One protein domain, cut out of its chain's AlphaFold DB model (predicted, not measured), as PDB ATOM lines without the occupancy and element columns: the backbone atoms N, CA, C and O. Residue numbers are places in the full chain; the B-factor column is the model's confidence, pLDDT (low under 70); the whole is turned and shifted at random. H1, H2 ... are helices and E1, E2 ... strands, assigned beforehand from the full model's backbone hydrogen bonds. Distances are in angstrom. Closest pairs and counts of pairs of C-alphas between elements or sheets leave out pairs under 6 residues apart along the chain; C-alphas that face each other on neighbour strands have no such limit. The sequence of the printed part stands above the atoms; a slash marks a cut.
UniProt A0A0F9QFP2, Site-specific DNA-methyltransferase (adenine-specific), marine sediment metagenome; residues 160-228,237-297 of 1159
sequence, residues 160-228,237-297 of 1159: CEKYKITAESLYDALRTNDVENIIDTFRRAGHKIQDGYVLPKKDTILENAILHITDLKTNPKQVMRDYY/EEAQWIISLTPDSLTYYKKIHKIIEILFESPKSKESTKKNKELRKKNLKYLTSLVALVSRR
ATOM      1  N   CYS A 160      -0.798 -44.752 -86.463       71.00
ATOM      2  CA  CYS A 160      -1.390 -43.646 -87.200       71.00
ATOM      3  C   CYS A 160      -2.846 -43.920 -87.616       71.00
ATOM      4  O   CYS A 160      -3.722 -43.084 -87.380       71.00
ATOM      5  N   GLU A 161      -3.120 -45.082 -88.212       67.19
ATOM      6  CA  GLU A 161      -4.479 -45.455 -88.620       67.19
ATOM      7  C   GLU A 161      -5.393 -45.696 -87.417       67.19
ATOM      8  O   GLU A 161      -6.533 -45.231 -87.415       67.19
ATOM      9  N   LYS A 162      -4.879 -46.306 -86.345       71.81
ATOM     10  CA  LYS A 162      -5.622 -46.475 -85.092       71.81
ATOM     11  C   LYS A 162      -6.123 -45.140 -84.547       71.81
ATOM     12  O   LYS A 162      -7.313 -45.005 -84.277       71.81
ATOM     13  N   TYR A 163      -5.251 -44.138 -84.427       78.44
ATOM     14  CA  TYR A 163      -5.652 -42.830 -83.900       78.44
ATOM     15  C   TYR A 163      -6.728 -42.163 -84.761       78.44
ATOM     16  O   TYR A 163      -7.651 -41.558 -84.217       78.44
ATOM     17  N   LYS A 164      -6.648 -42.304 -86.090       75.94
ATOM     18  CA  LYS A 164      -7.670 -41.782 -87.010       75.94
ATOM     19  C   LYS A 164      -9.010 -42.490 -86.816       75.94
ATOM     20  O   LYS A 164     -10.023 -41.811 -86.699       75.94
ATOM     21  N   ILE A 165      -9.017 -43.820 -86.727       74.19
ATOM     22  CA  ILE A 165     -10.239 -44.619 -86.539       74.19
ATOM     23  C   ILE A 165     -10.892 -44.315 -85.186       74.19
ATOM     24  O   ILE A 165     -12.108 -44.120 -85.108       74.19
ATOM     25  N   THR A 166     -10.102 -44.224 -84.113       77.50
ATOM     26  CA  THR A 166     -10.613 -43.833 -82.793       77.50
ATOM     27  C   THR A 166     -11.177 -42.413 -82.827       77.50
ATOM     28  O   THR A 166     -12.263 -42.183 -82.307       77.50
ATOM     29  N   ALA A 167     -10.503 -41.469 -83.491       84.75
ATOM     30  CA  ALA A 167     -10.998 -40.103 -83.647       84.75
ATOM     31  C   ALA A 167     -12.286 -40.016 -84.480       84.75
ATOM     32  O   ALA A 167     -13.150 -39.198 -84.172       84.75
ATOM     33  N   GLU A 168     -12.435 -40.847 -85.514       82.31
ATOM     34  CA  GLU A 168     -13.681 -40.968 -86.279       82.31
ATOM     35  C   GLU A 168     -14.817 -41.511 -85.414       82.31
ATOM     36  O   GLU A 168     -15.890 -40.916 -85.385       82.31
ATOM     37  N   SER A 169     -14.547 -42.559 -84.634       81.88
ATOM     38  CA  SER A 169     -15.521 -43.133 -83.698       81.88
ATOM     39  C   SER A 169     -15.950 -42.113 -82.636       81.88
ATOM     40  O   SER A 169     -17.140 -41.963 -82.371       81.88
ATOM     41  N   LEU A 170     -14.996 -41.354 -82.080       85.69
ATOM     42  CA  LEU A 170     -15.272 -40.263 -81.141       85.69
ATOM     43  C   LEU A 170     -16.105 -39.157 -81.791       85.69
ATOM     44  O   LEU A 170     -17.048 -38.667 -81.183       85.69
ATOM     45  N   TYR A 171     -15.778 -38.764 -83.023       86.69
ATOM     46  CA  TYR A 171     -16.537 -37.748 -83.751       86.69
ATOM     47  C   TYR A 171     -17.993 -38.167 -83.969       86.69
ATOM     48  O   TYR A 171     -18.892 -37.336 -83.845       86.69
ATOM     49  N   ASP A 172     -18.231 -39.440 -84.285       83.88
ATOM     50  CA  ASP A 172     -19.580 -39.964 -84.480       83.88
ATOM     51  C   ASP A 172     -20.341 -40.075 -83.145       83.88
ATOM     52  O   ASP A 172     -21.505 -39.676 -83.088       83.88
ATOM     53  N   ALA A 173     -19.682 -40.499 -82.059       84.81
ATOM     54  CA  ALA A 173     -20.266 -40.542 -80.713       84.81
ATOM     55  C   ALA A 173     -20.620 -39.143 -80.171       84.81
ATOM     56  O   ALA A 173     -21.690 -38.940 -79.602       84.81
ATOM     57  N   LEU A 174     -19.777 -38.135 -80.421       84.25
ATOM     58  CA  LEU A 174     -20.050 -36.746 -80.027       84.25
ATOM     59  C   LEU A 174     -21.329 -36.191 -80.669       84.25
ATOM     60  O   LEU A 174     -21.951 -35.297 -80.114       84.25
ATOM     61  N   ARG A 175     -21.757 -36.722 -81.822       78.62
ATOM     62  CA  ARG A 175     -22.986 -36.283 -82.503       78.62
ATOM     63  C   ARG A 175     -24.258 -36.905 -81.941       78.62
ATOM     64  O   ARG A 175     -25.339 -36.408 -82.254       78.62
ATOM     65  N   THR A 176     -24.151 -38.002 -81.195       78.00
ATOM     66  CA  THR A 176     -25.309 -38.646 -80.565       78.00
ATOM     67  C   THR A 176     -25.623 -38.046 -79.195       78.00
ATOM     68  O   THR A 176     -26.651 -38.400 -78.632       78.00
ATOM     69  N   ASN A 177     -24.777 -37.136 -78.681       73.00
ATOM     70  CA  ASN A 177     -24.832 -36.587 -77.317       73.00
ATOM     71  C   ASN A 177     -24.903 -37.676 -76.230       73.00
ATOM     72  O   ASN A 177     -25.482 -37.471 -75.169       73.00
ATOM     73  N   ASP A 178     -24.309 -38.839 -76.500       80.69
ATOM     74  CA  ASP A 178     -24.306 -39.981 -75.590       80.69
ATOM     75  C   ASP A 178     -22.935 -40.080 -74.908       80.69
ATOM     76  O   ASP A 178     -21.958 -40.542 -75.506       80.69
ATOM     77  N   VAL A 179     -22.861 -39.595 -73.666       81.56
ATOM     78  CA  VAL A 179     -21.633 -39.574 -72.857       81.56
ATOM     79  C   VAL A 179     -21.082 -40.985 -72.634       81.56
ATOM     80  O   VAL A 179     -19.870 -41.185 -72.745       81.56
ATOM     81  N   GLU A 180     -21.948 -41.978 -72.416       83.00
ATOM     82  CA  GLU A 180     -21.532 -43.371 -72.226       83.00
ATOM     83  C   GLU A 180     -20.888 -43.941 -73.489       83.00
ATOM     84  O   GLU A 180     -19.867 -44.625 -73.415       83.00
ATOM     85  N   ASN A 181     -21.403 -43.598 -74.671       83.62
ATOM     86  CA  ASN A 181     -20.802 -44.022 -75.937       83.62
ATOM     87  C   ASN A 181     -19.406 -43.399 -76.171       83.62
ATOM     88  O   ASN A 181     -18.500 -44.045 -76.715       83.62
ATOM     89  N   ILE A 182     -19.186 -42.152 -75.731       84.88
ATOM     90  CA  ILE A 182     -17.863 -41.502 -75.796       84.88
ATOM     91  C   ILE A 182     -16.889 -42.199 -74.835       84.88
ATOM     92  O   ILE A 182     -15.780 -42.563 -75.242       84.88
ATOM     93  N   ILE A 183     -17.307 -42.433 -73.587       85.25
ATOM     94  CA  ILE A 183     -16.525 -43.167 -72.580       85.25
ATOM     95  C   ILE A 183     -16.186 -44.570 -73.095       85.25
ATOM     96  O   ILE A 183     -15.032 -45.000 -73.025       85.25
ATOM     97  N   ASP A 184     -17.156 -45.272 -73.679       80.75
ATOM     98  CA  ASP A 184     -16.967 -46.607 -74.237       80.75
ATOM     99  C   ASP A 184     -15.967 -46.628 -75.400       80.75
ATOM    100  O   ASP A 184     -15.190 -47.575 -75.549       80.75
ATOM    101  N   THR A 185     -15.903 -45.557 -76.193       80.62
ATOM    102  CA  THR A 185     -14.895 -45.423 -77.253       80.62
ATOM    103  C   THR A 185     -13.475 -45.365 -76.677       80.62
ATOM    104  O   THR A 185     -12.576 -46.040 -77.190       80.62
ATOM    105  N   PHE A 186     -13.258 -44.636 -75.574       81.50
ATOM    106  CA  PHE A 186     -11.974 -44.635 -74.859       81.50
ATOM    107  C   PHE A 186     -11.696 -45.967 -74.151       81.50
ATOM    108  O   PHE A 186     -10.567 -46.462 -74.192       81.50
ATOM    109  N   ARG A 187     -12.722 -46.602 -73.575       78.81
ATOM    110  CA  ARG A 187     -12.624 -47.940 -72.973       78.81
ATOM    111  C   ARG A 187     -12.150 -48.972 -74.001       78.81
ATOM    112  O   ARG A 187     -11.196 -49.701 -73.745       78.81
ATOM    113  N   ARG A 188     -12.729 -48.966 -75.208       68.12
ATOM    114  CA  ARG A 188     -12.306 -49.812 -76.342       68.12
ATOM    115  C   ARG A 188     -10.892 -49.505 -76.839       68.12
ATOM    116  O   ARG A 188     -10.218 -50.406 -77.328       68.12
ATOM    117  N   ALA A 189     -10.420 -48.267 -76.693       66.25
ATOM    118  CA  ALA A 189      -9.032 -47.888 -76.970       66.25
ATOM    119  C   ALA A 189      -8.047 -48.264 -75.832       66.25
ATOM    120  O   ALA A 189      -6.831 -48.078 -75.967       66.25
ATOM    121  N   GLY A 190      -8.550 -48.845 -74.736       68.25
ATOM    122  CA  GLY A 190      -7.762 -49.374 -73.624       68.25
ATOM    123  C   GLY A 190      -7.415 -48.346 -72.547       68.25
ATOM    124  O   GLY A 190      -6.379 -48.490 -71.902       68.25
ATOM    125  N   HIS A 191      -8.218 -47.292 -72.379       76.00
ATOM    126  CA  HIS A 191      -8.068 -46.331 -71.279       76.00
ATOM    127  C   HIS A 191      -8.826 -46.789 -70.029       76.00
ATOM    128  O   HIS A 191      -9.902 -47.382 -70.133       76.00
ATOM    129  N   LYS A 192      -8.276 -46.494 -68.844       78.94
ATOM    130  CA  LYS A 192      -8.951 -46.751 -67.564       78.94
ATOM    131  C   LYS A 192     -10.019 -45.677 -67.345       78.94
ATOM    132  O   LYS A 192      -9.758 -44.499 -67.575       78.94
ATOM    133  N   ILE A 193     -11.206 -46.094 -66.913       82.88
ATOM    134  CA  ILE A 193     -12.327 -45.206 -66.590       82.88
ATOM    135  C   ILE A 193     -12.567 -45.275 -65.081       82.88
ATOM    136  O   ILE A 193     -12.597 -46.378 -64.536       82.88
ATOM    137  N   GLN A 194     -12.737 -44.130 -64.425       79.88
ATOM    138  CA  GLN A 194     -13.062 -44.040 -63.000       79.88
ATOM    139  C   GLN A 194     -14.103 -42.937 -62.794       79.88
ATOM    140  O   GLN A 194     -13.840 -41.798 -63.159       79.88
ATOM    141  N   ASP A 195     -15.290 -43.291 -62.294       76.44
ATOM    142  CA  ASP A 195     -16.411 -42.376 -62.004       76.44
ATOM    143  C   ASP A 195     -16.698 -41.332 -63.102       76.44
ATOM    144  O   ASP A 195     -16.870 -40.145 -62.845       76.44
ATOM    145  N   GLY A 196     -16.716 -41.778 -64.365       75.06
ATOM    146  CA  GLY A 196     -16.981 -40.927 -65.537       75.06
ATOM    147  C   GLY A 196     -15.760 -40.182 -66.097       75.06
ATOM    148  O   GLY A 196     -15.844 -39.581 -67.169       75.06
ATOM    149  N   TYR A 197     -14.603 -40.272 -65.437       83.25
ATOM    150  CA  TYR A 197     -13.338 -39.712 -65.910       83.25
ATOM    151  C   TYR A 197     -12.529 -40.739 -66.700       83.25
ATOM    152  O   TYR A 197     -12.390 -41.898 -66.306       83.25
ATOM    153  N   VAL A 198     -11.947 -40.297 -67.814       84.06
ATOM    154  CA  VAL A 198     -10.980 -41.086 -68.580       84.06
ATOM    155  C   VAL A 198      -9.584 -40.767 -68.057       84.06
ATOM    156  O   VAL A 198      -9.142 -39.617 -68.106       84.06
ATOM    157  N   LEU A 199      -8.871 -41.787 -67.591       80.25
ATOM    158  CA  LEU A 199      -7.494 -41.653 -67.134       80.25
ATOM    159  C   LEU A 199      -6.526 -41.936 -68.298       80.25
ATOM    160  O   LEU A 199      -6.620 -42.990 -68.950       80.25
ATOM    161  N   PRO A 200      -5.594 -41.015 -68.594       77.00
ATOM    162  CA  PRO A 200      -4.503 -41.246 -69.533       77.00
ATOM    163  C   PRO A 200      -3.646 -42.447 -69.119       77.00
ATOM    164  O   PRO A 200      -3.606 -42.847 -67.954       77.00
ATOM    165  N   LYS A 201      -2.960 -43.063 -70.086       74.56
ATOM    166  CA  LYS A 201      -2.042 -44.171 -69.776       74.56
ATOM    167  C   LYS A 201      -0.794 -43.629 -69.058       74.56
ATOM    168  O   LYS A 201      -0.431 -42.466 -69.239       74.56
ATOM    169  N   LYS A 202      -0.119 -44.479 -68.279       69.94
ATOM    170  CA  LYS A 202       1.207 -44.160 -67.717       69.94
ATOM    171  C   LYS A 202       2.223 -43.909 -68.845       69.94
ATOM    172  O   LYS A 202       2.080 -44.484 -69.928       69.94
ATOM    173  N   ASP A 203       3.220 -43.062 -68.591       66.06
ATOM    174  CA  ASP A 203       4.256 -42.640 -69.545       66.06
ATOM    175  C   ASP A 203       3.712 -41.912 -70.794       66.06
ATOM    176  O   ASP A 203       4.319 -41.930 -71.876       66.06
ATOM    177  N   THR A 204       2.533 -41.293 -70.675       73.69
ATOM    178  CA  THR A 204       1.956 -40.444 -71.728       73.69
ATOM    179  C   THR A 204       2.268 -38.979 -71.490       73.69
ATOM    180  O   THR A 204       2.546 -38.557 -70.374       73.69
ATOM    181  N   ILE A 205       2.177 -38.170 -72.551       75.06
ATOM    182  CA  ILE A 205       2.412 -36.716 -72.480       75.06
ATOM    183  C   ILE A 205       1.519 -36.068 -71.417       75.06
ATOM    184  O   ILE A 205       1.907 -35.112 -70.751       75.06
ATOM    185  N   LEU A 206       0.305 -36.595 -71.290       78.56
ATOM    186  CA  LEU A 206      -0.722 -36.111 -70.387       78.56
ATOM    187  C   LEU A 206      -0.999 -37.117 -69.266       78.56
ATOM    188  O   LEU A 206      -2.132 -37.194 -68.822       78.56
ATOM    189  N   GLU A 207      -0.003 -37.878 -68.801       76.44
ATOM    190  CA  GLU A 207      -0.190 -38.911 -67.763       76.44
ATOM    191  C   GLU A 207      -0.878 -38.395 -66.488       76.44
ATOM    192  O   GLU A 207      -1.724 -39.088 -65.931       76.44
ATOM    193  N   ASN A 208      -0.614 -37.139 -66.111       77.62
ATOM    194  CA  ASN A 208      -1.221 -36.453 -64.963       77.62
ATOM    195  C   ASN A 208      -2.393 -35.535 -65.367       77.62
ATOM    196  O   ASN A 208      -2.579 -34.458 -64.788       77.62
ATOM    197  N   ALA A 209      -3.140 -35.895 -66.416       84.00
ATOM    198  CA  ALA A 209      -4.316 -35.157 -66.868       84.00
ATOM    199  C   ALA A 209      -5.625 -35.865 -66.514       84.00
ATOM    200  O   ALA A 209      -5.733 -37.084 -66.582       84.00
ATOM    201  N   ILE A 210      -6.655 -35.073 -66.233       86.00
ATOM    202  CA  ILE A 210      -8.021 -35.543 -66.007       86.00
ATOM    203  C   ILE A 210      -8.817 -35.277 -67.283       86.00
ATOM    204  O   ILE A 210      -9.055 -34.115 -67.619       86.00
ATOM    205  N   LEU A 211      -9.235 -36.321 -68.007       88.75
ATOM    206  CA  LEU A 211     -10.142 -36.166 -69.147       88.75
ATOM    207  C   LEU A 211     -11.591 -36.344 -68.675       88.75
ATOM    208  O   LEU A 211     -12.078 -37.453 -68.470       88.75
ATOM    209  N   HIS A 212     -12.261 -35.209 -68.497       88.88
ATOM    210  CA  HIS A 212     -13.654 -35.084 -68.093       88.88
ATOM    211  C   HIS A 212     -14.557 -35.045 -69.332       88.88
ATOM    212  O   HIS A 212     -14.462 -34.127 -70.154       88.88
ATOM    213  N   ILE A 213     -15.427 -36.046 -69.472       86.12
ATOM    214  CA  ILE A 213     -16.441 -36.096 -70.529       86.12
ATOM    215  C   ILE A 213     -17.763 -35.633 -69.925       86.12
ATOM    216  O   ILE A 213     -18.227 -36.204 -68.945       86.12
ATOM    217  N   THR A 214     -18.367 -34.596 -70.498       81.00
ATOM    218  CA  THR A 214     -19.605 -34.011 -69.968       81.00
ATOM    219  C   THR A 214     -20.425 -33.346 -71.071       81.00
ATOM    220  O   THR A 214     -19.897 -32.951 -72.110       81.00
ATOM    221  N   ASP A 215     -21.726 -33.225 -70.852       75.81
ATOM    222  CA  ASP A 215     -22.668 -32.431 -71.643       75.81
ATOM    223  C   ASP A 215     -22.851 -31.001 -71.088       75.81
ATOM    224  O   ASP A 215     -23.411 -30.136 -71.763       75.81
ATOM    225  N   LEU A 216     -22.344 -30.727 -69.882       76.25
ATOM    226  CA  LEU A 216     -22.456 -29.446 -69.190       76.25
ATOM    227  C   LEU A 216     -21.180 -28.604 -69.297       76.25
ATOM    228  O   LEU A 216     -20.096 -29.048 -69.677       76.25
ATOM    229  N   LYS A 217     -21.292 -27.329 -68.911       74.12
ATOM    230  CA  LYS A 217     -20.135 -26.437 -68.821       74.12
ATOM    231  C   LYS A 217     -19.222 -26.875 -67.672       74.12
ATOM    232  O   LYS A 217     -19.589 -26.762 -66.505       74.12
ATOM    233  N   THR A 218     -18.003 -27.291 -68.001       80.62
ATOM    234  CA  THR A 218     -17.014 -27.732 -67.009       80.62
ATOM    235  C   THR A 218     -16.599 -26.611 -66.051       80.62
ATOM    236  O   THR A 218     -16.136 -25.545 -66.472       80.62
ATOM    237  N   ASN A 219     -16.698 -26.881 -64.745       85.31
ATOM    238  CA  ASN A 219     -16.079 -26.081 -63.689       85.31
ATOM    239  C   ASN A 219     -14.764 -26.753 -63.244       85.31
ATOM    240  O   ASN A 219     -14.810 -27.718 -62.481       85.31
ATOM    241  N   PRO A 220     -13.587 -26.253 -63.665       84.38
ATOM    242  CA  PRO A 220     -12.311 -26.920 -63.399       84.38
ATOM    243  C   PRO A 220     -11.975 -27.015 -61.902       84.38
ATOM    244  O   PRO A 220     -11.302 -27.952 -61.484       84.38
ATOM    245  N   LYS A 221     -12.466 -26.081 -61.070       85.31
ATOM    246  CA  LYS A 221     -12.284 -26.154 -59.610       85.31
ATOM    247  C   LYS A 221     -13.060 -27.321 -59.003       85.31
ATOM    248  O   LYS A 221     -12.566 -27.944 -58.072       85.31
ATOM    249  N   GLN A 222     -14.263 -27.577 -59.517       84.81
ATOM    250  CA  GLN A 222     -15.103 -28.680 -59.059       84.81
ATOM    251  C   GLN A 222     -14.513 -30.016 -59.511       84.81
ATOM    252  O   GLN A 222     -14.278 -30.867 -58.669       84.81
ATOM    253  N   VAL A 223     -14.132 -30.133 -60.789       84.75
ATOM    254  CA  VAL A 223     -13.488 -31.344 -61.329       84.75
ATOM    255  C   VAL A 223     -12.239 -31.735 -60.537       84.75
ATOM    256  O   VAL A 223     -12.078 -32.900 -60.204       84.75
ATOM    257  N   MET A 224     -11.373 -30.776 -60.183       82.62
ATOM    258  CA  MET A 224     -10.198 -31.074 -59.350       82.62
ATOM    259  C   MET A 224     -10.582 -31.574 -57.957       82.62
ATOM    260  O   MET A 224      -9.981 -32.523 -57.472       82.62
ATOM    261  N   ARG A 225     -11.574 -30.949 -57.308       82.44
ATOM    262  CA  ARG A 225     -12.052 -31.382 -55.984       82.44
ATOM    263  C   ARG A 225     -12.639 -32.787 -56.038       82.44
ATOM    264  O   ARG A 225     -12.280 -33.608 -55.206       82.44
ATOM    265  N   ASP A 226     -13.500 -33.047 -57.015       82.44
ATOM    266  CA  ASP A 226     -14.155 -34.341 -57.189       82.44
ATOM    267  C   ASP A 226     -13.119 -35.426 -57.469       82.44
ATOM    268  O   ASP A 226     -13.145 -36.466 -56.823       82.44
ATOM    269  N   TYR A 227     -12.146 -35.143 -58.342       77.81
ATOM    270  CA  TYR A 227     -11.048 -36.055 -58.647       77.81
ATOM    271  C   TYR A 227     -10.219 -36.429 -57.409       77.81
ATOM    272  O   TYR A 227      -9.952 -37.607 -57.183       77.81
ATOM    273  N   TYR A 228      -9.836 -35.458 -56.572       78.50
ATOM    274  CA  TYR A 228      -9.073 -35.740 -55.347       78.50
ATOM    275  C   TYR A 228      -9.879 -36.482 -54.271       78.50
ATOM    276  O   TYR A 228      -9.279 -37.105 -53.401       78.50
ATOM    277  N   GLU A 237       0.628 -38.001 -57.200       59.12
ATOM    278  CA  GLU A 237       1.012 -36.768 -57.920       59.12
ATOM    279  C   GLU A 237      -0.199 -35.873 -58.254       59.12
ATOM    280  O   GLU A 237      -1.239 -36.346 -58.714       59.12
ATOM    281  N   GLU A 238      -0.065 -34.552 -58.055       71.44
ATOM    282  CA  GLU A 238      -1.119 -33.570 -58.359       71.44
ATOM    283  C   GLU A 238      -1.417 -33.475 -59.866       71.44
ATOM    284  O   GLU A 238      -0.522 -33.200 -60.678       71.44
ATOM    285  N   ALA A 239      -2.700 -33.583 -60.236       76.19
ATOM    286  CA  ALA A 239      -3.162 -33.408 -61.609       76.19
ATOM    287  C   ALA A 239      -2.805 -32.009 -62.146       76.19
ATOM    288  O   ALA A 239      -3.196 -30.974 -61.596       76.19
ATOM    289  N   GLN A 240      -2.068 -31.966 -63.257       81.56
ATOM    290  CA  GLN A 240      -1.597 -30.711 -63.861       81.56
ATOM    291  C   GLN A 240      -2.556 -30.172 -64.923       81.56
ATOM    292  O   GLN A 240      -2.589 -28.965 -65.183       81.56
ATOM    293  N   TRP A 241      -3.335 -31.060 -65.539       86.69
ATOM    294  CA  TRP A 241      -4.176 -30.750 -66.687       86.69
ATOM    295  C   TRP A 241      -5.600 -31.246 -66.483       86.69
ATOM    296  O   TRP A 241      -5.819 -32.355 -66.008       86.69
ATOM    297  N   ILE A 242      -6.568 -30.447 -66.922       89.06
ATOM    298  CA  ILE A 242      -7.962 -30.870 -67.055       89.06
ATOM    299  C   ILE A 242      -8.339 -30.708 -68.519       89.06
ATOM    300  O   ILE A 242      -8.181 -29.633 -69.102       89.06
ATOM    301  N   ILE A 243      -8.836 -31.777 -69.116       91.31
ATOM    302  CA  ILE A 243      -9.320 -31.807 -70.486       91.31
ATOM    303  C   ILE A 243     -10.823 -32.019 -70.408       91.31
ATOM    304  O   ILE A 243     -11.282 -33.029 -69.895       91.31
ATOM    305  N   SER A 244     -11.591 -31.063 -70.904       90.94
ATOM    306  CA  SER A 244     -13.040 -31.169 -70.996       90.94
ATOM    307  C   SER A 244     -13.415 -31.503 -72.428       90.94
ATOM    308  O   SER A 244     -13.152 -30.698 -73.323       90.94
ATOM    309  N   LEU A 245     -14.061 -32.645 -72.642       90.44
ATOM    310  CA  LEU A 245     -14.631 -33.018 -73.932       90.44
ATOM    311  C   LEU A 245     -16.160 -33.008 -73.835       90.44
ATOM    312  O   LEU A 245     -16.743 -33.787 -73.087       90.44
ATOM    313  N   THR A 246     -16.783 -32.126 -74.609       86.25
ATOM    314  CA  THR A 246     -18.238 -31.998 -74.751       86.25
ATOM    315  C   THR A 246     -18.636 -32.196 -76.217       86.25
ATOM    316  O   THR A 246     -17.770 -32.076 -77.094       86.25
ATOM    317  N   PRO A 247     -19.921 -32.445 -76.529       82.06
ATOM    318  CA  PRO A 247     -20.396 -32.497 -77.915       82.06
ATOM    319  C   PRO A 247     -20.050 -31.257 -78.753       82.06
ATOM    320  O   PRO A 247     -19.774 -31.371 -79.949       82.06
ATOM    321  N   ASP A 248     -20.009 -30.084 -78.114       84.50
ATOM    322  CA  ASP A 248     -19.816 -28.792 -78.776       84.50
ATOM    323  C   ASP A 248     -18.391 -28.244 -78.659       84.50
ATOM    324  O   ASP A 248     -18.039 -27.293 -79.361       84.50
ATOM    325  N   SER A 249     -17.548 -28.787 -77.779       89.62
ATOM    326  CA  SER A 249     -16.206 -28.248 -77.560       89.62
ATOM    327  C   SER A 249     -15.203 -29.221 -76.944       89.62
ATOM    328  O   SER A 249     -15.541 -30.148 -76.211       89.62
ATOM    329  N   LEU A 250     -13.926 -28.940 -77.194       92.50
ATOM    330  CA  LEU A 250     -12.775 -29.532 -76.524       92.50
ATOM    331  C   LEU A 250     -11.972 -28.418 -75.853       92.50
ATOM    332  O   LEU A 250     -11.426 -27.546 -76.530       92.50
ATOM    333  N   THR A 251     -11.901 -28.439 -74.526       92.12
ATOM    334  CA  THR A 251     -11.248 -27.390 -73.733       92.12
ATOM    335  C   THR A 251     -10.116 -27.958 -72.898       92.12
ATOM    336  O   THR A 251     -10.267 -28.998 -72.267       92.12
ATOM    337  N   TYR A 252      -8.996 -27.244 -72.858       91.00
ATOM    338  CA  TYR A 252      -7.827 -27.604 -72.068       91.00
ATOM    339  C   TYR A 252      -7.560 -26.553 -70.991       91.00
ATOM    340  O   TYR A 252      -7.475 -25.353 -71.280       91.00
ATOM    341  N   TYR A 253      -7.376 -27.012 -69.757       89.25
ATOM    342  CA  TYR A 253      -7.017 -26.200 -68.601       89.25
ATOM    343  C   TYR A 253      -5.689 -26.681 -68.018       89.25
ATOM    344  O   TYR A 253      -5.494 -27.883 -67.849       89.25
ATOM    345  N   LYS A 254      -4.806 -25.742 -67.662       86.12
ATOM    346  CA  LYS A 254      -3.625 -26.006 -66.828       86.12
ATOM    347  C   LYS A 254      -3.992 -25.630 -65.395       86.12
ATOM    348  O   LYS A 254      -4.273 -24.458 -65.115       86.12
ATOM    349  N   LYS A 255      -4.054 -26.614 -64.496       83.19
ATOM    350  CA  LYS A 255      -4.710 -26.494 -63.184       83.19
ATOM    351  C   LYS A 255      -6.148 -25.973 -63.355       83.19
ATOM    352  O   LYS A 255      -7.003 -26.677 -63.873       83.19
ATOM    353  N   ILE A 256      -6.403 -24.712 -63.002       83.06
ATOM    354  CA  ILE A 256      -7.718 -24.059 -63.123       83.06
ATOM    355  C   ILE A 256      -7.781 -22.983 -64.220       83.06
ATOM    356  O   ILE A 256      -8.840 -22.398 -64.442       83.06
ATOM    357  N   HIS A 257      -6.668 -22.706 -64.905       85.88
ATOM    358  CA  HIS A 257      -6.585 -21.660 -65.924       85.88
ATOM    359  C   HIS A 257      -6.854 -22.244 -67.309       85.88
ATOM    360  O   HIS A 257      -6.182 -23.181 -67.741       85.88
ATOM    361  N   LYS A 258      -7.839 -21.681 -68.016       89.75
ATOM    362  CA  LYS A 258      -8.173 -22.091 -69.384       89.75
ATOM    363  C   LYS A 258      -7.046 -21.688 -70.334       89.75
ATOM    364  O   LYS A 258      -6.747 -20.501 -70.440       89.75
ATOM    365  N   ILE A 259      -6.470 -22.662 -71.034       87.94
ATOM    366  CA  ILE A 259      -5.432 -22.433 -72.049       87.94
ATOM    367  C   ILE A 259      -6.084 -22.221 -73.413       87.94
ATOM    368  O   ILE A 259      -5.868 -21.200 -74.060       87.94
ATOM    369  N   ILE A 260      -6.939 -23.156 -73.835       90.12
ATOM    370  CA  ILE A 260      -7.634 -23.071 -75.121       90.12
ATOM    371  C   ILE A 260      -8.976 -23.802 -75.080       90.12
ATOM    372  O   ILE A 260      -9.122 -24.821 -74.412       90.12
ATOM    373  N   GLU A 261      -9.942 -23.274 -75.825       91.56
ATOM    374  CA  GLU A 261     -11.254 -23.870 -76.068       91.56
ATOM    375  C   GLU A 261     -11.473 -23.977 -77.576       91.56
ATOM    376  O   GLU A 261     -11.415 -22.985 -78.306       91.56
ATOM    377  N   ILE A 262     -11.683 -25.200 -78.048       90.38
ATOM    378  CA  ILE A 262     -11.920 -25.523 -79.449       90.38
ATOM    379  C   ILE A 262     -13.403 -25.822 -79.596       90.38
ATOM    380  O   ILE A 262     -13.868 -26.850 -79.120       90.38
ATOM    381  N   LEU A 263     -14.136 -24.948 -80.277       88.44
ATOM    382  CA  LEU A 263     -15.555 -25.163 -80.554       88.44
ATOM    383  C   LEU A 263     -15.728 -26.071 -81.780       88.44
ATOM    384  O   LEU A 263     -15.194 -25.795 -82.861       88.44
ATOM    385  N   PHE A 264     -16.494 -27.145 -81.623       84.00
ATOM    386  CA  PHE A 264     -16.944 -28.004 -82.704       84.00
ATOM    387  C   PHE A 264     -18.152 -27.352 -83.380       84.00
ATOM    388  O   PHE A 264     -19.282 -27.431 -82.915       84.00
ATOM    389  N   GLU A 265     -17.932 -26.682 -84.511       68.81
ATOM    390  CA  GLU A 265     -19.063 -26.161 -85.281       68.81
ATOM    391  C   GLU A 265     -19.930 -27.326 -85.802       68.81
ATOM    392  O   GLU A 265     -19.428 -28.293 -86.392       68.81
ATOM    393  N   SER A 266     -21.247 -27.214 -85.630       62.88
ATOM    394  CA  SER A 266     -22.215 -28.150 -86.202       62.88
ATOM    395  C   SER A 266     -22.531 -27.803 -87.667       62.88
ATOM    396  O   SER A 266     -22.697 -26.625 -88.009       62.88
ATOM    397  N   PRO A 267     -22.645 -28.796 -88.573       58.28
ATOM    398  CA  PRO A 267     -23.007 -28.543 -89.963       58.28
ATOM    399  C   PRO A 267     -24.422 -27.956 -90.049       58.28
ATOM    400  O   PRO A 267     -25.403 -28.595 -89.678       58.28
ATOM    401  N   LYS A 268     -24.543 -26.735 -90.581       47.50
ATOM    402  CA  LYS A 268     -25.842 -26.129 -90.896       47.50
ATOM    403  C   LYS A 268     -26.398 -26.827 -92.151       47.50
ATOM    404  O   LYS A 268     -25.859 -26.617 -93.236       47.50
ATOM    405  N   SER A 269     -27.459 -27.632 -92.001       51.88
ATOM    406  CA  SER A 269     -28.211 -28.403 -93.028       51.88
ATOM    407  C   SER A 269     -27.665 -29.787 -93.459       51.88
ATOM    408  O   SER A 269     -26.463 -30.046 -93.433       51.88
ATOM    409  N   LYS A 270     -28.592 -30.674 -93.881       48.97
ATOM    410  CA  LYS A 270     -28.370 -32.062 -94.352       48.97
ATOM    411  C   LYS A 270     -27.705 -32.174 -95.739       48.97
ATOM    412  O   LYS A 270     -27.421 -33.285 -96.179       48.97
ATOM    413  N   GLU A 271     -27.413 -31.072 -96.428       48.19
ATOM    414  CA  GLU A 271     -26.740 -31.123 -97.730       48.19
ATOM    415  C   GLU A 271     -25.209 -31.163 -97.601       48.19
ATOM    416  O   GLU A 271     -24.586 -30.442 -96.814       48.19
ATOM    417  N   SER A 272     -24.575 -32.014 -98.416       49.53
ATOM    418  CA  SER A 272     -23.123 -32.244 -98.431       49.53
ATOM    419  C   SER A 272     -22.335 -31.084 -99.066       49.53
ATOM    420  O   SER A 272     -21.628 -31.222-100.063       49.53
ATOM    421  N   THR A 273     -22.422 -29.893 -98.476       65.19
ATOM    422  CA  THR A 273     -21.630 -28.747 -98.929       65.19
ATOM    423  C   THR A 273     -20.138 -28.982 -98.656       65.19
ATOM    424  O   THR A 273     -19.735 -29.583 -97.657       65.19
ATOM    425  N   LYS A 274     -19.268 -28.487 -99.548       70.38
ATOM    426  CA  LYS A 274     -17.798 -28.554 -99.409       70.38
ATOM    427  C   LYS A 274     -17.308 -28.059 -98.036       70.38
ATOM    428  O   LYS A 274     -16.356 -28.616 -97.494       70.38
ATOM    429  N   LYS A 275     -17.996 -27.061 -97.468       72.44
ATOM    430  CA  LYS A 275     -17.719 -26.488 -96.146       72.44
ATOM    431  C   LYS A 275     -17.881 -27.521 -95.022       72.44
ATOM    432  O   LYS A 275     -16.998 -27.626 -94.179       72.44
ATOM    433  N   ASN A 276     -18.927 -28.350 -95.067       73.44
ATOM    434  CA  ASN A 276     -19.157 -29.413 -94.078       73.44
ATOM    435  C   ASN A 276     -18.039 -30.474 -94.103       73.44
ATOM    436  O   ASN A 276     -17.607 -30.946 -93.054       73.44
ATOM    437  N   LYS A 277     -17.506 -30.809 -95.290       79.62
ATOM    438  CA  LYS A 277     -16.357 -31.728 -95.419       79.62
ATOM    439  C   LYS A 277     -15.064 -31.135 -94.848       79.62
ATOM    440  O   LYS A 277     -14.299 -31.854 -94.209       79.62
ATOM    441  N   GLU A 278     -14.808 -29.848 -95.080       82.31
ATOM    442  CA  GLU A 278     -13.636 -29.154 -94.525       82.31
ATOM    443  C   GLU A 278     -13.710 -29.057 -92.996       82.31
ATOM    444  O   GLU A 278     -12.714 -29.315 -92.320       82.31
ATOM    445  N   LEU A 279     -14.897 -28.779 -92.455       82.69
ATOM    446  CA  LEU A 279     -15.132 -28.687 -91.020       82.69
ATOM    447  C   LEU A 279     -14.990 -30.040 -90.310       82.69
ATOM    448  O   LEU A 279     -14.229 -30.141 -89.350       82.69
ATOM    449  N   ARG A 280     -15.608 -31.109 -90.842       85.94
ATOM    450  CA  ARG A 280     -15.404 -32.483 -90.342       85.94
ATOM    451  C   ARG A 280     -13.919 -32.833 -90.299       85.94
ATOM    452  O   ARG A 280     -13.422 -33.321 -89.291       85.94
ATOM    453  N   LYS A 281     -13.187 -32.535 -91.379       87.19
ATOM    454  CA  LYS A 281     -11.746 -32.793 -91.451       87.19
ATOM    455  C   LYS A 281     -10.964 -32.025 -90.383       87.19
ATOM    456  O   LYS A 281      -9.981 -32.557 -89.885       87.19
ATOM    457  N   LYS A 282     -11.363 -30.793 -90.047       89.19
ATOM    458  CA  LYS A 282     -10.732 -30.002 -88.980       89.19
ATOM    459  C   LYS A 282     -10.980 -30.633 -87.604       89.19
ATOM    460  O   LYS A 282     -10.013 -30.875 -86.892       89.19
ATOM    461  N   ASN A 283     -12.230 -30.968 -87.274       89.62
ATOM    462  CA  ASN A 283     -12.584 -31.568 -85.979       89.62
ATOM    463  C   ASN A 283     -11.875 -32.915 -85.770       89.62
ATOM    464  O   ASN A 283     -11.290 -33.141 -84.714       89.62
ATOM    465  N   LEU A 284     -11.817 -33.758 -86.809       90.19
ATOM    466  CA  LEU A 284     -11.091 -35.031 -86.758       90.19
ATOM    467  C   LEU A 284      -9.605 -34.859 -86.428       90.19
ATOM    468  O   LEU A 284      -9.050 -35.701 -85.733       90.19
ATOM    469  N   LYS A 285      -8.947 -33.780 -86.872       92.00
ATOM    470  CA  LYS A 285      -7.535 -33.541 -86.529       92.00
ATOM    471  C   LYS A 285      -7.338 -33.224 -85.046       92.00
ATOM    472  O   LYS A 285      -6.392 -33.743 -84.464       92.00
ATOM    473  N   TYR A 286      -8.222 -32.426 -84.442       92.75
ATOM    474  CA  TYR A 286      -8.179 -32.154 -82.999       92.75
ATOM    475  C   TYR A 286      -8.422 -33.425 -82.186       92.75
ATOM    476  O   TYR A 286      -7.661 -33.719 -81.271       92.75
ATOM    477  N   LEU A 287      -9.417 -34.229 -82.570       91.75
ATOM    478  CA  LEU A 287      -9.701 -35.504 -81.906       91.75
ATOM    479  C   LEU A 287      -8.560 -36.514 -82.086       91.75
ATOM    480  O   LEU A 287      -8.170 -37.170 -81.128       91.75
ATOM    481  N   THR A 288      -7.959 -36.588 -83.278       91.12
ATOM    482  CA  THR A 288      -6.774 -37.434 -83.520       91.12
ATOM    483  C   THR A 288      -5.612 -36.998 -82.630       91.12
ATOM    484  O   THR A 288      -4.916 -37.845 -82.079       91.12
ATOM    485  N   SER A 289      -5.417 -35.685 -82.453       92.06
ATOM    486  CA  SER A 289      -4.400 -35.144 -81.551       92.06
ATOM    487  C   SER A 289      -4.685 -35.466 -80.082       92.06
ATOM    488  O   SER A 289      -3.778 -35.892 -79.372       92.06
ATOM    489  N   LEU A 290      -5.941 -35.351 -79.634       91.12
ATOM    490  CA  LEU A 290      -6.351 -35.746 -78.284       91.12
ATOM    491  C   LEU A 290      -6.019 -37.218 -78.020       91.12
ATOM    492  O   LEU A 290      -5.293 -37.507 -77.074       91.12
ATOM    493  N   VAL A 291      -6.479 -38.129 -78.888       87.44
ATOM    494  CA  VAL A 291      -6.210 -39.575 -78.776       87.44
ATOM    495  C   VAL A 291      -4.705 -39.848 -78.744       87.44
ATOM    496  O   VAL A 291      -4.223 -40.640 -77.935       87.44
ATOM    497  N   ALA A 292      -3.949 -39.160 -79.597       85.94
ATOM    498  CA  ALA A 292      -2.498 -39.247 -79.658       85.94
ATOM    499  C   ALA A 292      -1.790 -38.788 -78.370       85.94
ATOM    500  O   ALA A 292      -0.762 -39.362 -78.025       85.94
ATOM    501  N   LEU A 293      -2.294 -37.759 -77.684       85.88
ATOM    502  CA  LEU A 293      -1.697 -37.208 -76.460       85.88
ATOM    503  C   LEU A 293      -1.939 -38.089 -75.225       85.88
ATOM    504  O   LEU A 293      -1.102 -38.099 -74.325       85.88
ATOM    505  N   VAL A 294      -3.052 -38.830 -75.194       81.88
ATOM    506  CA  VAL A 294      -3.409 -39.731 -74.079       81.88
ATOM    507  C   VAL A 294      -2.959 -41.184 -74.290       81.88
ATOM    508  O   VAL A 294      -3.147 -42.017 -73.404       81.88
ATOM    509  N   SER A 295      -2.376 -41.504 -75.450       75.31
ATOM    510  CA  SER A 295      -1.823 -42.829 -75.777       75.31
ATOM    511  C   SER A 295      -0.309 -42.882 -75.521       75.31
ATOM    512  O   SER A 295       0.383 -41.892 -75.768       75.31
ATOM    513  N   ARG A 296       0.217 -44.028 -75.047       66.50
ATOM    514  CA  ARG A 296       1.671 -44.263 -74.886       66.50
ATOM    515  C   ARG A 296       2.302 -44.373 -76.285       66.50
ATOM    516  O   ARG A 296       1.573 -44.417 -77.273       66.50
ATOM    517  N   ARG A 297       3.630 -44.228 -76.410       66.69
ATOM    518  CA  ARG A 297       4.328 -44.317 -77.713       66.69
ATOM    519  C   ARG A 297       5.770 -44.786 -77.577       66.69
ATOM    520  O   ARG A 297       6.516 -44.199 -76.809       66.69
TER     521      ARG A 297
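This is residues 160 to 228 and 237 to 297 of the 1159 residues of the protein "Site-specific DNA-methyltransferase (adenine-specific)" of marine sediment metagenome (UniProt A0A0F9QFP2). A twisted sheet of six strands has H2 and the last part of H4 over one face, with H1 packed on these two helices, while the short H3 crosses the opposite face. The loop after E6, of which residues 269 to 273 stick out together with Lys 274 of H4, and the first part of H4 make one end of the longest axis. The printed part has 130 residues with four named helices and six named strands, in the order H1, H2, E1, E2, E3, H3, E4, E5, E6, H4. The sheet is mixed, in the order E1, E2, E3, E4, E5, E6, with E3 and E4 parallel and the other neighbours antiparallel; the class is mixed, helices and strands. The whole is compact, with a radius of gyration of the C-alphas of 14.6 A, yet elongated in outline, spanning 48 by 30 by 25 A.

H1, residues 160 to 174, begins with C-alpha 160 at (-1.390, -43.646, -87.200) and is 21.1 A long from first to last C-alpha. A tight link leads to H2, residues 179 to 188, 14.3 A long. The short strands E1, residues 192 to 194, and E2, residues 197 to 199, come next, followed by E3, residues 209 to 213, 12.7 A long. H3, residues 220 to 228, is 12.4 A long and ends at the cut. After the cut come E4, residues 241 to 245, 12.9 A, E5, residues 249 to 254, 16.7 A, and E6, residues 257 to 263, 17.5 A, which begins with C-alpha 257 at (-6.585, -21.660, -65.924). H4, residues 274 to 294, is the longest helix at 31.2 A and ends with C-alpha 294 at (-3.409, -39.731, -74.079).

In the sheet, E1 and E6 are the edge strands, and from edge to edge the strands' lines turn by 110 degrees. E1, E2 and E3 form a meander, each strand the antiparallel neighbour of the one before, and E4, E5 and E6 form another. N 199 and O 192 are 2.9 A apart across the hairpin E1 and E2, and N 198 and O 211 are 2.9 A apart across the hairpin E2 and E3. E3 of the one meander and E4 of the other are parallel neighbours, with 19 degrees between their directions, and N 212 and O 243 are within hydrogen-bond range at 2.8 A. The hairpin E4 and E5 has N 244 and O 251 at 2.8 A, and the hairpin E5 and E6 has N 250 and O 262 at 2.8 A, each within hydrogen-bond range. H2 is on the sheet, over E2 at a height of 8.7 A, and runs along the strands at 16 degrees on the local plane; the closest C-alphas of H2 and E2 are those of Ile 183 and Val 198, 7.1 A apart. H4 is on the sheet at a height of 11.0 A, over E4 and E5, slantwise to the strands at 36 degrees to E4 on the local plane. H3 is on the opposite face from H4, at a height of 8.4 A, over E3 and, only just, E4 with 3 of its C-alphas; it runs across the strands at 72 degrees to E3 on the local plane. H1 is not on the sheet. H1 and H2 form a helical hairpin and touch at a shallow tilt of 17 degrees, opposite ways; their closest C-alphas are those of Ala 173 and Ile 182, 5.6 A apart. H4 touches H1 with residues 283 to 292 alone, at a steep tilt of 67 degrees, opposite ways; the closest C-alphas are those of Ala 167 and Thr 288, 5.0 A apart. H2 and H4 are apart. In H1, H2, H3 and H4 every O i to N i+4 pair is within hydrogen-bond range.

The two C-alphas farthest apart are those of Glu 237 and Glu 271, 48.9 A. Residues 229 to 236 are not printed, and C-alphas 228 and 237 are 10.5 A apart across this cut. Of the links that are printed whole, none is long. The mean pLDDT of the printed part is 79.9; 18 residues are under 70, among them residues 265 to 273.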